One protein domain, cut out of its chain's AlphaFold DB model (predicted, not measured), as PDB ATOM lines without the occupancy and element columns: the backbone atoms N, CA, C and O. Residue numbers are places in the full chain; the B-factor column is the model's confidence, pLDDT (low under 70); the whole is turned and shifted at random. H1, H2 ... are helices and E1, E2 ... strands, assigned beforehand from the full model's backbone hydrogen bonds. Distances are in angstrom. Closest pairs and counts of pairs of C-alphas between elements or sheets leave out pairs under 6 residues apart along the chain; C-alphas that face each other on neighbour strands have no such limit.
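AT A GLANCE: This is residues 3 to 78 of the 80 residues of an uncharacterized protein of Streptomyces bottropensis ATCC 25435 (UniProt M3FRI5). The strands make an open V of two separate antiparallel sheets, E1 to E3 in one arm and E4 with E5 in the other, joined at the narrow end by residues 31 to 33. The space between the arms is empty, and the short helix H1 lies beyond the wide end of the V, reached by loop from E4 and joined by loop to E5. The printed part has 76 residues, with five named strands and one named helix in the order E1, E2, E3, E4, H1, E5, and is mostly strand. The three-strand sheet has the order E1, E2, E3. The whole is loose, with a radius of gyration of the C-alphas of 16.3 A, and spans 49 by 32 by 17 A, only just flat.

HOW THE PARTS SIT: E1, residues 3 to 8, and E2, residues 14 to 20, form a hairpin, antiparallel at 164 degrees, with N 5 and O 17 2.9 A apart, within hydrogen-bond range. E2 and E3, residues 24 to 30, form the next hairpin at 167 degrees, with N 20 and O 24 at 2.7 A. The three make a meander, each strand the antiparallel neighbour of the one before, with E1 and E3 as edge strands. E4, residues 34 to 40, follows E3 by a tight link, yet the two are apart. E4 and E5, residues 69 to 76, are antiparallel at 162 degrees; the C-alphas of Ala 40 and Cys 69, which face each other, are 4.4 A apart, and N 35 and O 75 are 2.8 A apart, within hydrogen-bond range. E5 bends by 68 degrees at residue 72. H1, residues 55 to 61, is not on the three-strand sheet and is apart from E1, E2 and E3. In H1 every O i to N i+4 pair is within hydrogen-bond range.

IN THESE COORDINATES: E1 begins at C-alpha 3, (-13.085, -11.664, -6.171), and is 17.1 A long; E2 measures 19.8 A and E3 20.3 A. E4 begins at C-alpha 34, (-5.491, -24.516, -16.946), and measures 17.7 A. H1 measures 9.8 A. E5, 18.8 A long, ends at C-alpha 76, (-4.327, -28.393, -15.066).

THE WHOLE: The two C-alphas farthest apart, those of Asp 11 and Gly 52, are 48.8 A from each other. The printed part has no cut. The link from E4 to H1, residues 41 to 54, is long, and that from H1 to E5 is short. The mean pLDDT of the printed part is 79.8; residues 22, 42 to 44, 46 to 47, 62 to 67 and 78 are under 70.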
ATOM      1  N   SER A   3     -13.183 -10.402  -6.902       84.75
ATOM      2  CA  SER A   3     -13.085 -11.664  -6.171       84.75
ATOM      3  C   SER A   3     -13.390 -12.830  -7.098       84.75
ATOM      4  O   SER A   3     -14.106 -12.673  -8.090       84.75
ATOM      5  N   SER A   4     -12.815 -13.987  -6.787       87.88
ATOM      6  CA  SER A   4     -13.052 -15.217  -7.531       87.88
ATOM      7  C   SER A   4     -13.328 -16.373  -6.575       87.88
ATOM      8  O   SER A   4     -12.753 -16.446  -5.486       87.88
ATOM      9  N   ARG A   5     -14.247 -17.259  -6.966       88.94
ATOM     10  CA  ARG A   5     -14.624 -18.456  -6.205       88.94
ATOM     11  C   ARG A   5     -14.657 -19.672  -7.133       88.94
ATOM     12  O   ARG A   5     -15.649 -19.876  -7.834       88.94
ATOM     13  N   PRO A   6     -13.577 -20.471  -7.180       86.88
ATOM     14  CA  PRO A   6     -13.590 -21.738  -7.896       86.88
ATOM     15  C   PRO A   6     -14.388 -22.790  -7.111       86.88
ATOM     16  O   PRO A   6     -14.302 -22.877  -5.888       86.88
ATOM     17  N   SER A   7     -15.149 -23.616  -7.822       87.69
ATOM     18  CA  SER A   7     -15.924 -24.731  -7.275       87.69
ATOM     19  C   SER A   7     -15.989 -25.890  -8.274       87.69
ATOM     20  O   SER A   7     -15.718 -25.720  -9.465       87.69
ATOM     21  N   ARG A   8     -16.331 -27.088  -7.793       84.31
ATOM     22  CA  ARG A   8     -16.625 -28.243  -8.653       84.31
ATOM     23  C   ARG A   8     -18.127 -28.357  -8.881       84.31
ATOM     24  O   ARG A   8     -18.910 -28.191  -7.949       84.31
ATOM     25  N   VAL A   9     -18.511 -28.689 -10.106       82.44
ATOM     26  CA  VAL A   9     -19.881 -29.049 -10.478       82.44
ATOM     27  C   VAL A   9     -20.100 -30.535 -10.176       82.44
ATOM     28  O   VAL A   9     -19.157 -31.325 -10.227       82.44
ATOM     29  N   VAL A  10     -21.339 -30.922  -9.858       77.62
ATOM     30  CA  VAL A  10     -21.723 -32.294  -9.460       77.62
ATOM     31  C   VAL A  10     -21.235 -33.357 -10.456       77.62
ATOM     32  O   VAL A  10     -20.790 -34.425 -10.044       77.62
ATOM     33  N   ASP A  11     -21.207 -33.032 -11.751       77.38
ATOM     34  CA  ASP A  11     -20.793 -33.956 -12.813       77.38
ATOM     35  C   ASP A  11     -19.276 -33.992 -13.070       77.38
ATOM     36  O   ASP A  11     -18.821 -34.702 -13.966       77.38
ATOM     37  N   GLY A  12     -18.473 -33.305 -12.254       75.19
ATOM     38  CA  GLY A  12     -17.006 -33.336 -12.301       75.19
ATOM     39  C   GLY A  12     -16.347 -32.154 -13.016       75.19
ATOM     40  O   GLY A  12     -15.127 -32.043 -12.952       75.19
ATOM     41  N   GLY A  13     -17.126 -31.260 -13.632       82.25
ATOM     42  CA  GLY A  13     -16.613 -30.027 -14.236       82.25
ATOM     43  C   GLY A  13     -16.191 -28.971 -13.207       82.25
ATOM     44  O   GLY A  13     -16.476 -29.073 -12.010       82.25
ATOM     45  N   LEU A  14     -15.535 -27.916 -13.681       87.19
ATOM     46  CA  LEU A  14     -15.185 -26.729 -12.908       87.19
ATOM     47  C   LEU A  14     -16.229 -25.626 -13.125       87.19
ATOM     48  O   LEU A  14     -16.732 -25.427 -14.231       87.19
ATOM     49  N   ARG A  15     -16.506 -24.856 -12.073       89.81
ATOM     50  CA  ARG A  15     -17.167 -23.555 -12.157       89.81
ATOM     51  C   ARG A  15     -16.314 -22.494 -11.473       89.81
ATOM     52  O   ARG A  15     -15.839 -22.698 -10.360       89.81
ATOM     53  N   LEU A  16     -16.173 -21.346 -12.119       89.56
ATOM     54  CA  LEU A  16     -15.543 -20.154 -11.575       89.56
ATOM     55  C   LEU A  16     -16.573 -19.028 -11.522       89.56
ATOM     56  O   LEU A  16     -17.131 -18.637 -12.546       89.56
ATOM     57  N   GLU A  17     -16.819 -18.512 -10.325       92.50
ATOM     58  CA  GLU A  17     -17.630 -17.313 -10.125       92.50
ATOM     59  C   GLU A  17     -16.707 -16.112  -9.946       92.50
ATOM     60  O   GLU A  17     -15.772 -16.155  -9.142       92.50
ATOM     61  N   LEU A  18     -16.957 -15.055 -10.712       90.81
ATOM     62  CA  LEU A  18     -16.198 -13.813 -10.719       90.81
ATOM     63  C   LEU A  18     -17.123 -12.663 -10.344       90.81
ATOM     64  O   LEU A  18     -18.179 -12.495 -10.951       90.81
ATOM     65  N   GLN A  19     -16.695 -11.858  -9.376       89.56
ATOM     66  CA  GLN A  19     -17.402 -10.644  -8.983       89.56
ATOM     67  C   GLN A  19     -16.493  -9.437  -9.170       89.56
ATOM     68  O   GLN A  19     -15.352  -9.418  -8.695       89.56
ATOM     69  N   PHE A  20     -17.020  -8.419  -9.834       81.94
ATOM     70  CA  PHE A  20     -16.350  -7.187 -10.208       81.94
ATOM     71  C   PHE A  20     -17.075  -5.998  -9.589       81.94
ATOM     72  O   PHE A  20     -18.301  -5.902  -9.601       81.94
ATOM     73  N   PHE A  21     -16.314  -5.043  -9.070       74.62
ATOM     74  CA  PHE A  21     -16.866  -3.758  -8.661       74.62
ATOM     75  C   PHE A  21     -16.946  -2.782  -9.855       74.62
ATOM     76  O   PHE A  21     -15.947  -2.677 -10.569       74.62
ATOM     77  N   PRO A  22     -18.038  -2.004 -10.026       62.56
ATOM     78  CA  PRO A  22     -19.271  -2.010  -9.235       62.56
ATOM     79  C   PRO A  22     -20.358  -2.921  -9.846       62.56
ATOM     80  O   PRO A  22     -21.019  -2.541 -10.806       62.56
ATOM     81  N   GLY A  23     -20.588  -4.098  -9.252       76.56
ATOM     82  CA  GLY A  23     -21.790  -4.917  -9.482       76.56
ATOM     83  C   GLY A  23     -21.788  -5.844 -10.704       76.56
ATOM     84  O   GLY A  23     -22.861  -6.239 -11.150       76.56
ATOM     85  N   GLY A  24     -20.627  -6.186 -11.264       80.88
ATOM     86  CA  GLY A  24     -20.534  -7.167 -12.346       80.88
ATOM     87  C   GLY A  24     -20.372  -8.582 -11.800       80.88
ATOM     88  O   GLY A  24     -19.371  -8.857 -11.152       80.88
ATOM     89  N   ASP A  25     -21.298  -9.483 -12.104       89.69
ATOM     90  CA  ASP A  25     -21.174 -10.908 -11.783       89.69
ATOM     91  C   ASP A  25     -21.024 -11.712 -13.077       89.69
ATOM     92  O   ASP A  25     -21.781 -11.520 -14.026       89.69
ATOM     93  N   GLN A  26     -20.050 -12.621 -13.123       87.62
ATOM     94  CA  GLN A  26     -19.843 -13.546 -14.237       87.62
ATOM     95  C   GLN A  26     -19.623 -14.963 -13.713       87.62
ATOM     96  O   GLN A  26     -18.905 -15.178 -12.738       87.62
ATOM     97  N   SER A  27     -20.211 -15.948 -14.390       90.25
ATOM     98  CA  SER A  27     -19.992 -17.365 -14.108       90.25
ATOM     99  C   SER A  27     -19.463 -18.059 -15.353       90.25
ATOM    100  O   SER A  27     -20.036 -17.928 -16.434       90.25
ATOM    101  N   VAL A  28     -18.364 -18.792 -15.196       86.81
ATOM    102  CA  VAL A  28     -17.754 -19.599 -16.255       86.81
ATOM    103  C   VAL A  28     -17.732 -21.048 -15.792       86.81
ATOM    104  O   VAL A  28     -17.363 -21.330 -14.652       86.81
ATOM    105  N   SER A  29     -18.119 -21.976 -16.662       89.00
ATOM    106  CA  SER A  29     -18.041 -23.413 -16.392       89.00
ATOM    107  C   SER A  29     -17.421 -24.160 -17.560       89.00
ATOM    108  O   SER A  29     -17.617 -23.770 -18.709       89.00
ATOM    109  N   GLY A  30     -16.725 -25.252 -17.263       87.12
ATOM    110  CA  GLY A  30     -16.123 -26.120 -18.268       87.12
ATOM    111  C   GLY A  30     -15.646 -27.437 -17.669       87.12
ATOM    112  O   GLY A  30     -15.654 -27.617 -16.453       87.12
ATOM    113  N   ASP A  31     -15.225 -28.354 -18.532       87.25
ATOM    114  CA  ASP A  31     -14.758 -29.682 -18.117       87.25
ATOM    115  C   ASP A  31     -13.313 -29.658 -17.606       87.25
ATOM    116  O   ASP A  31     -12.931 -30.451 -16.747       87.25
ATOM    117  N   HIS A  32     -12.526 -28.704 -18.106       82.25
ATOM    118  CA  HIS A  32     -11.118 -28.530 -17.782       82.25
ATOM    119  C   HIS A  32     -10.778 -27.050 -17.616       82.25
ATOM    120  O   HIS A  32     -11.385 -26.186 -18.252       82.25
ATOM    121  N   ALA A  33      -9.775 -26.768 -16.792       83.50
ATOM    122  CA  ALA A  33      -9.154 -25.463 -16.682       83.50
ATOM    123  C   ALA A  33      -7.646 -25.596 -16.482       83.50
ATOM    124  O   ALA A  33      -7.179 -26.415 -15.684       83.50
ATOM    125  N   ASP A  34      -6.914 -24.719 -17.157       86.06
ATOM    126  CA  ASP A  34      -5.491 -24.516 -16.946       86.06
ATOM    127  C   ASP A  34      -5.275 -23.278 -16.074       86.06
ATOM    128  O   ASP A  34      -5.836 -22.207 -16.316       86.06
ATOM    129  N   PHE A  35      -4.449 -23.428 -15.044       84.12
ATOM    130  CA  PHE A  35      -4.047 -22.354 -14.148       84.12
ATOM    131  C   PHE A  35      -2.564 -22.068 -14.341       84.12
ATOM    132  O   PHE A  35      -1.729 -22.966 -14.218       84.12
ATOM    133  N   TYR A  36      -2.240 -20.799 -14.573       86.75
ATOM    134  CA  TYR A  36      -0.873 -20.321 -14.738       86.75
ATOM    135  C   TYR A  36      -0.552 -19.294 -13.657       86.75
ATOM    136  O   TYR A  36      -1.298 -18.334 -13.463       86.75
ATOM    137  N   LEU A  37       0.569 -19.486 -12.964       87.00
ATOM    138  CA  LEU A  37       1.191 -18.450 -12.152       87.00
ATOM    139  C   LEU A  37       2.213 -17.729 -13.025       87.00
ATOM    140  O   LEU A  37       3.158 -18.353 -13.513       87.00
ATOM    141  N   LEU A  38       2.005 -16.431 -13.224       87.38
ATOM    142  CA  LEU A  38       2.826 -15.600 -14.094       87.38
ATOM    143  C   LEU A  38       3.628 -14.598 -13.267       87.38
ATOM    144  O   LEU A  38       3.090 -13.963 -12.362       87.38
ATOM    145  N   GLU A  39       4.894 -14.422 -13.624       85.56
ATOM    146  CA  GLU A  39       5.667 -13.239 -13.271       85.56
ATOM    147  C   GLU A  39       5.534 -12.236 -14.414       85.56
ATOM    148  O   GLU A  39       6.055 -12.459 -15.508       85.56
ATOM    149  N   ALA A  40       4.806 -11.149 -14.176       81.31
ATOM    150  CA  ALA A  40       4.607 -10.087 -15.151       81.31
ATOM    151  C   ALA A  40       5.393  -8.848 -14.723       81.31
ATOM    152  O   ALA A  40       5.149  -8.278 -13.657       81.31
ATOM    153  N   HIS A  41       6.330  -8.412 -15.563       73.44
ATOM    154  CA  HIS A  41       7.075  -7.186 -15.302       73.44
ATOM    155  C   HIS A  41       6.189  -5.972 -15.614       73.44
ATOM    156  O   HIS A  41       5.517  -5.918 -16.643       73.44
ATOM    157  N   GLY A  42       6.181  -4.984 -14.715       68.69
ATOM    158  CA  GLY A  42       5.451  -3.730 -14.923       68.69
ATOM    159  C   GLY A  42       3.961  -3.752 -14.563       68.69
ATOM    160  O   GLY A  42       3.283  -2.768 -14.847       68.69
ATOM    161  N   ILE A  43       3.447  -4.806 -13.912       68.94
ATOM    162  CA  ILE A  43       2.124  -4.753 -13.269       68.94
ATOM    163  C   ILE A  43       2.299  -4.205 -11.842       68.94
ATOM    164  O   ILE A  43       2.905  -4.881 -11.008       68.94
ATOM    165  N   PRO A  44       1.819  -2.985 -11.539       68.06
ATOM    166  CA  PRO A  44       1.911  -2.424 -10.196       68.06
ATOM    167  C   PRO A  44       1.034  -3.203  -9.204       68.06
ATOM    168  O   PRO A  44      -0.019  -3.725  -9.565       68.06
ATOM    169  N   GLU A  45       1.447  -3.245  -7.933       71.19
ATOM    170  CA  GLU A  45       0.724  -3.947  -6.856       71.19
ATOM    171  C   GLU A  45      -0.681  -3.367  -6.608       71.19
ATOM    172  O   GLU A  45      -1.611  -4.079  -6.227       71.19
ATOM    173  N   ALA A  46      -0.853  -2.070  -6.866       68.50
ATOM    174  CA  ALA A  46      -2.133  -1.386  -6.779       68.50
ATOM    175  C   ALA A  46      -2.724  -1.142  -8.177       68.50
ATOM    176  O   ALA A  46      -1.979  -0.824  -9.109       68.50
ATOM    177  N   PRO A  47      -4.063  -1.205  -8.333       68.88
ATOM    178  CA  PRO A  47      -4.717  -0.740  -9.548       68.88
ATOM    179  C   PRO A  47      -4.310   0.706  -9.873       68.88
ATOM    180  O   PRO A  47      -4.200   1.520  -8.948       68.88
ATOM    181  N   PRO A  48      -4.124   1.057 -11.156       70.38
ATOM    182  CA  PRO A  48      -3.860   2.434 -11.548       70.38
ATOM    183  C   PRO A  48      -4.993   3.354 -11.080       70.38
ATOM    184  O   PRO A  48      -6.176   3.011 -11.155       70.38
ATOM    185  N   ILE A  49      -4.615   4.522 -10.569       71.44
ATOM    186  CA  ILE A  49      -5.543   5.564 -10.133       71.44
ATOM    187  C   ILE A  49      -5.650   6.573 -11.279       71.44
ATOM    188  O   ILE A  49      -4.626   7.056 -11.754       71.44
ATOM    189  N   TYR A  50      -6.875   6.909 -11.695       72.81
ATOM    190  CA  TYR A  50      -7.152   7.852 -12.788       72.81
ATOM    191  C   TYR A  50      -7.828   9.128 -12.250       72.81
ATOM    192  O   TYR A  50      -9.046   9.292 -12.370       72.81
ATOM    193  N   PRO A  51      -7.090  10.013 -11.557       77.88
ATOM    194  CA  PRO A  51      -7.678  11.205 -10.963       77.88
ATOM    195  C   PRO A  51      -8.106  12.196 -12.054       77.88
ATOM    196  O   PRO A  51      -7.299  12.618 -12.873       77.88
ATOM    197  N   GLY A  52      -9.376  12.603 -12.034       81.25
ATOM    198  CA  GLY A  52      -9.911  13.611 -12.956       81.25
ATOM    199  C   GLY A  52     -10.299  13.097 -14.347       81.25
ATOM    200  O   GLY A  52     -10.744  13.902 -15.159       81.25
ATOM    201  N   HIS A  53     -10.169  11.792 -14.617       79.81
ATOM    202  CA  HIS A  53     -10.576  11.191 -15.891       79.81
ATOM    203  C   HIS A  53     -12.050  10.758 -15.832       79.81
ATOM    204  O   HIS A  53     -12.517  10.242 -14.812       79.81
ATOM    205  N   ASP A  54     -12.789  10.949 -16.926       82.94
ATOM    206  CA  ASP A  54     -14.117  10.347 -17.098       82.94
ATOM    207  C   ASP A  54     -14.016   8.860 -17.512       82.94
ATOM    208  O   ASP A  54     -12.937   8.341 -17.797       82.94
ATOM    209  N   LEU A  55     -15.144   8.139 -17.530       74.88
ATOM    210  CA  LEU A  55     -15.164   6.698 -17.826       74.88
ATOM    211  C   LEU A  55     -14.705   6.334 -19.247       74.88
ATOM    212  O   LEU A  55     -14.309   5.188 -19.473       74.88
ATOM    213  N   ASP A  56     -14.795   7.252 -20.208       77.56
ATOM    214  CA  ASP A  56     -14.360   7.006 -21.584       77.56
ATOM    215  C   ASP A  56     -12.850   7.225 -21.712       77.56
ATOM    216  O   ASP A  56     -12.161   6.403 -22.315       77.56
ATOM    217  N   GLN A  57     -12.319   8.246 -21.036       78.81
ATOM    218  CA  GLN A  57     -10.880   8.476 -20.887       78.81
ATOM    219  C   GLN A  57     -10.206   7.296 -20.185       78.81
ATOM    220  O   GLN A  57      -9.261   6.727 -20.720       78.81
ATOM    221  N   VAL A  58     -10.765   6.830 -19.060       75.31
ATOM    222  CA  VAL A  58     -10.258   5.634 -18.367       75.31
ATOM    223  C   VAL A  58     -10.229   4.430 -19.305       75.31
ATOM    224  O   VAL A  58      -9.244   3.705 -19.320       75.31
ATOM    225  N   ARG A  59     -11.274   4.212 -20.115       72.00
ATOM    226  CA  ARG A  59     -11.329   3.087 -21.064       72.00
ATOM    227  C   ARG A  59     -10.249   3.146 -22.143       72.00
ATOM    228  O   ARG A  59      -9.817   2.087 -22.591       72.00
ATOM    229  N   HIS A  60      -9.831   4.338 -22.557       74.38
ATOM    230  CA  HIS A  60      -8.729   4.522 -23.505       74.38
ATOM    231  C   HIS A  60      -7.348   4.475 -22.845       74.38
ATOM    232  O   HIS A  60      -6.394   4.054 -23.494       74.38
ATOM    233  N   ASP A  61      -7.260   4.835 -21.567       70.81
ATOM    234  CA  ASP A  61      -6.027   4.792 -20.782       70.81
ATOM    235  C   ASP A  61      -5.752   3.419 -20.162       70.81
ATOM    236  O   ASP A  61      -4.648   3.189 -19.661       70.81
ATOM    237  N   LEU A  62      -6.738   2.507 -20.168       68.00
ATOM    238  CA  LEU A  62      -6.540   1.134 -19.722       68.00
ATOM    239  C   LEU A  62      -5.349   0.557 -20.495       68.00
ATOM    240  O   LEU A  62      -5.432   0.419 -21.719       68.00
ATOM    241  N   PRO A  63      -4.244   0.206 -19.812       61.59
ATOM    242  CA  PRO A  63      -3.100  -0.347 -20.503       61.59
ATOM    243  C   PRO A  63      -3.555  -1.613 -21.222       61.59
ATOM    244  O   PRO A  63      -4.175  -2.490 -20.614       61.59
ATOM    245  N   SER A  64      -3.242  -1.732 -22.514       57.94
ATOM    246  CA  SER A  64      -3.257  -3.044 -23.145       57.94
ATOM    247  C   SER A  64      -2.277  -3.896 -22.349       57.94
ATOM    248  O   SER A  64      -1.088  -3.584 -22.327       57.94
ATOM    249  N   TRP A  65      -2.756  -4.912 -21.635       58.34
ATOM    250  CA  TRP A  65      -1.887  -5.830 -20.903       58.34
ATOM    251  C   TRP A  65      -1.164  -6.732 -21.907       58.34
ATOM    252  O   TRP A  65      -1.506  -7.894 -22.087       58.34
ATOM    253  N   ASN A  66      -0.179  -6.168 -22.601       61.69
ATOM    254  CA  ASN A  66       0.832  -6.885 -23.361       61.69
ATOM    255  C   ASN A  66       2.139  -6.905 -22.555       61.69
ATOM    256  O   ASN A  66       3.200  -6.535 -23.045       61.69
ATOM    257  N   SER A  67       2.058  -7.285 -21.281       63.16
ATOM    258  CA  SER A  67       3.258  -7.460 -20.473       63.16
ATOM    259  C   SER A  67       3.991  -8.720 -20.922       63.16
ATOM    260  O   SER A  67       3.377  -9.783 -21.041       63.16
ATOM    261  N   ASP A  68       5.306  -8.619 -21.106       75.38
ATOM    262  CA  ASP A  68       6.158  -9.803 -21.151       75.38
ATOM    263  C   ASP A  68       5.996 -10.546 -19.816       75.38
ATOM    264  O   ASP A  68       6.256 -10.000 -18.737       75.38
ATOM    265  N   CYS A  69       5.488 -11.775 -19.889       82.62
ATOM    266  CA  CYS A  69       5.220 -12.613 -18.727       82.62
ATOM    267  C   CYS A  69       6.053 -13.891 -18.795       82.62
ATOM    268  O   CYS A  69       6.077 -14.570 -19.822       82.62
ATOM    269  N   THR A  70       6.661 -14.264 -17.673       88.38
ATOM    270  CA  THR A  70       7.302 -15.570 -17.497       88.38
ATOM    271  C   THR A  70       6.345 -16.493 -16.753       88.38
ATOM    272  O   THR A  70       5.812 -16.132 -15.704       88.38
ATOM    273  N   VAL A  71       6.120 -17.704 -17.266       90.75
ATOM    274  CA  VAL A  71       5.340 -18.719 -16.543       90.75
ATOM    275  C   VAL A  71       6.206 -19.295 -15.424       90.75
ATOM    276  O   VAL A  71       7.196 -19.970 -15.694       90.75
ATOM    277  N   LEU A  72       5.821 -19.049 -14.173       92.75
ATOM    278  CA  LEU A  72       6.484 -19.614 -12.996       92.75
ATOM    279  C   LEU A  72       5.971 -21.020 -12.683       92.75
ATOM    280  O   LEU A  72       6.738 -21.900 -12.298       92.75
ATOM    281  N   GLN A  73       4.661 -21.231 -12.835       92.56
ATOM    282  CA  GLN A  73       4.018 -22.515 -12.574       92.56
ATOM    283  C   GLN A  73       2.796 -22.694 -13.468       92.56
ATOM    284  O   GLN A  73       2.083 -21.738 -13.768       92.56
ATOM    285  N   SER A  74       2.515 -23.941 -13.828       91.75
ATOM    286  CA  SER A  74       1.273 -24.335 -14.482       91.75
ATOM    287  C   SER A  74       0.678 -25.555 -13.791       91.75
ATOM    288  O   SER A  74       1.408 -26.471 -13.410       91.75
ATOM    289  N   THR A  75      -0.640 -25.594 -13.662       87.88
ATOM    290  CA  THR A  75      -1.376 -26.792 -13.252       87.88
ATOM    291  C   THR A  75      -2.656 -26.902 -14.063       87.88
ATOM    292  O   THR A  75      -3.252 -25.889 -14.414       87.88
ATOM    293  N   THR A  76      -3.076 -28.127 -14.356       85.31
ATOM    294  CA  THR A  76      -4.327 -28.393 -15.066       85.31
ATOM    295  C   THR A  76      -5.265 -29.165 -14.155       85.31
ATOM    296  O   THR A  76      -4.834 -30.010 -13.361       85.31
ATOM    297  N   THR A  77      -6.563 -28.903 -14.256       77.75
ATOM    298  CA  THR A  77      -7.545 -29.790 -13.637       77.75
ATOM    299  C   THR A  77      -7.603 -31.084 -14.431       77.75
ATOM    300  O   THR A  77      -7.891 -31.075 -15.629       77.75
ATOM    301  N   SER A  78      -7.395 -32.212 -13.761       68.38
ATOM    302  CA  SER A  78      -7.720 -33.511 -14.340       68.38
ATOM    303  C   SER A  78      -9.207 -33.522 -14.692       68.38
ATOM    304  O   SER A  78     -10.039 -33.330 -13.802       68.38
TER     305      SER A  78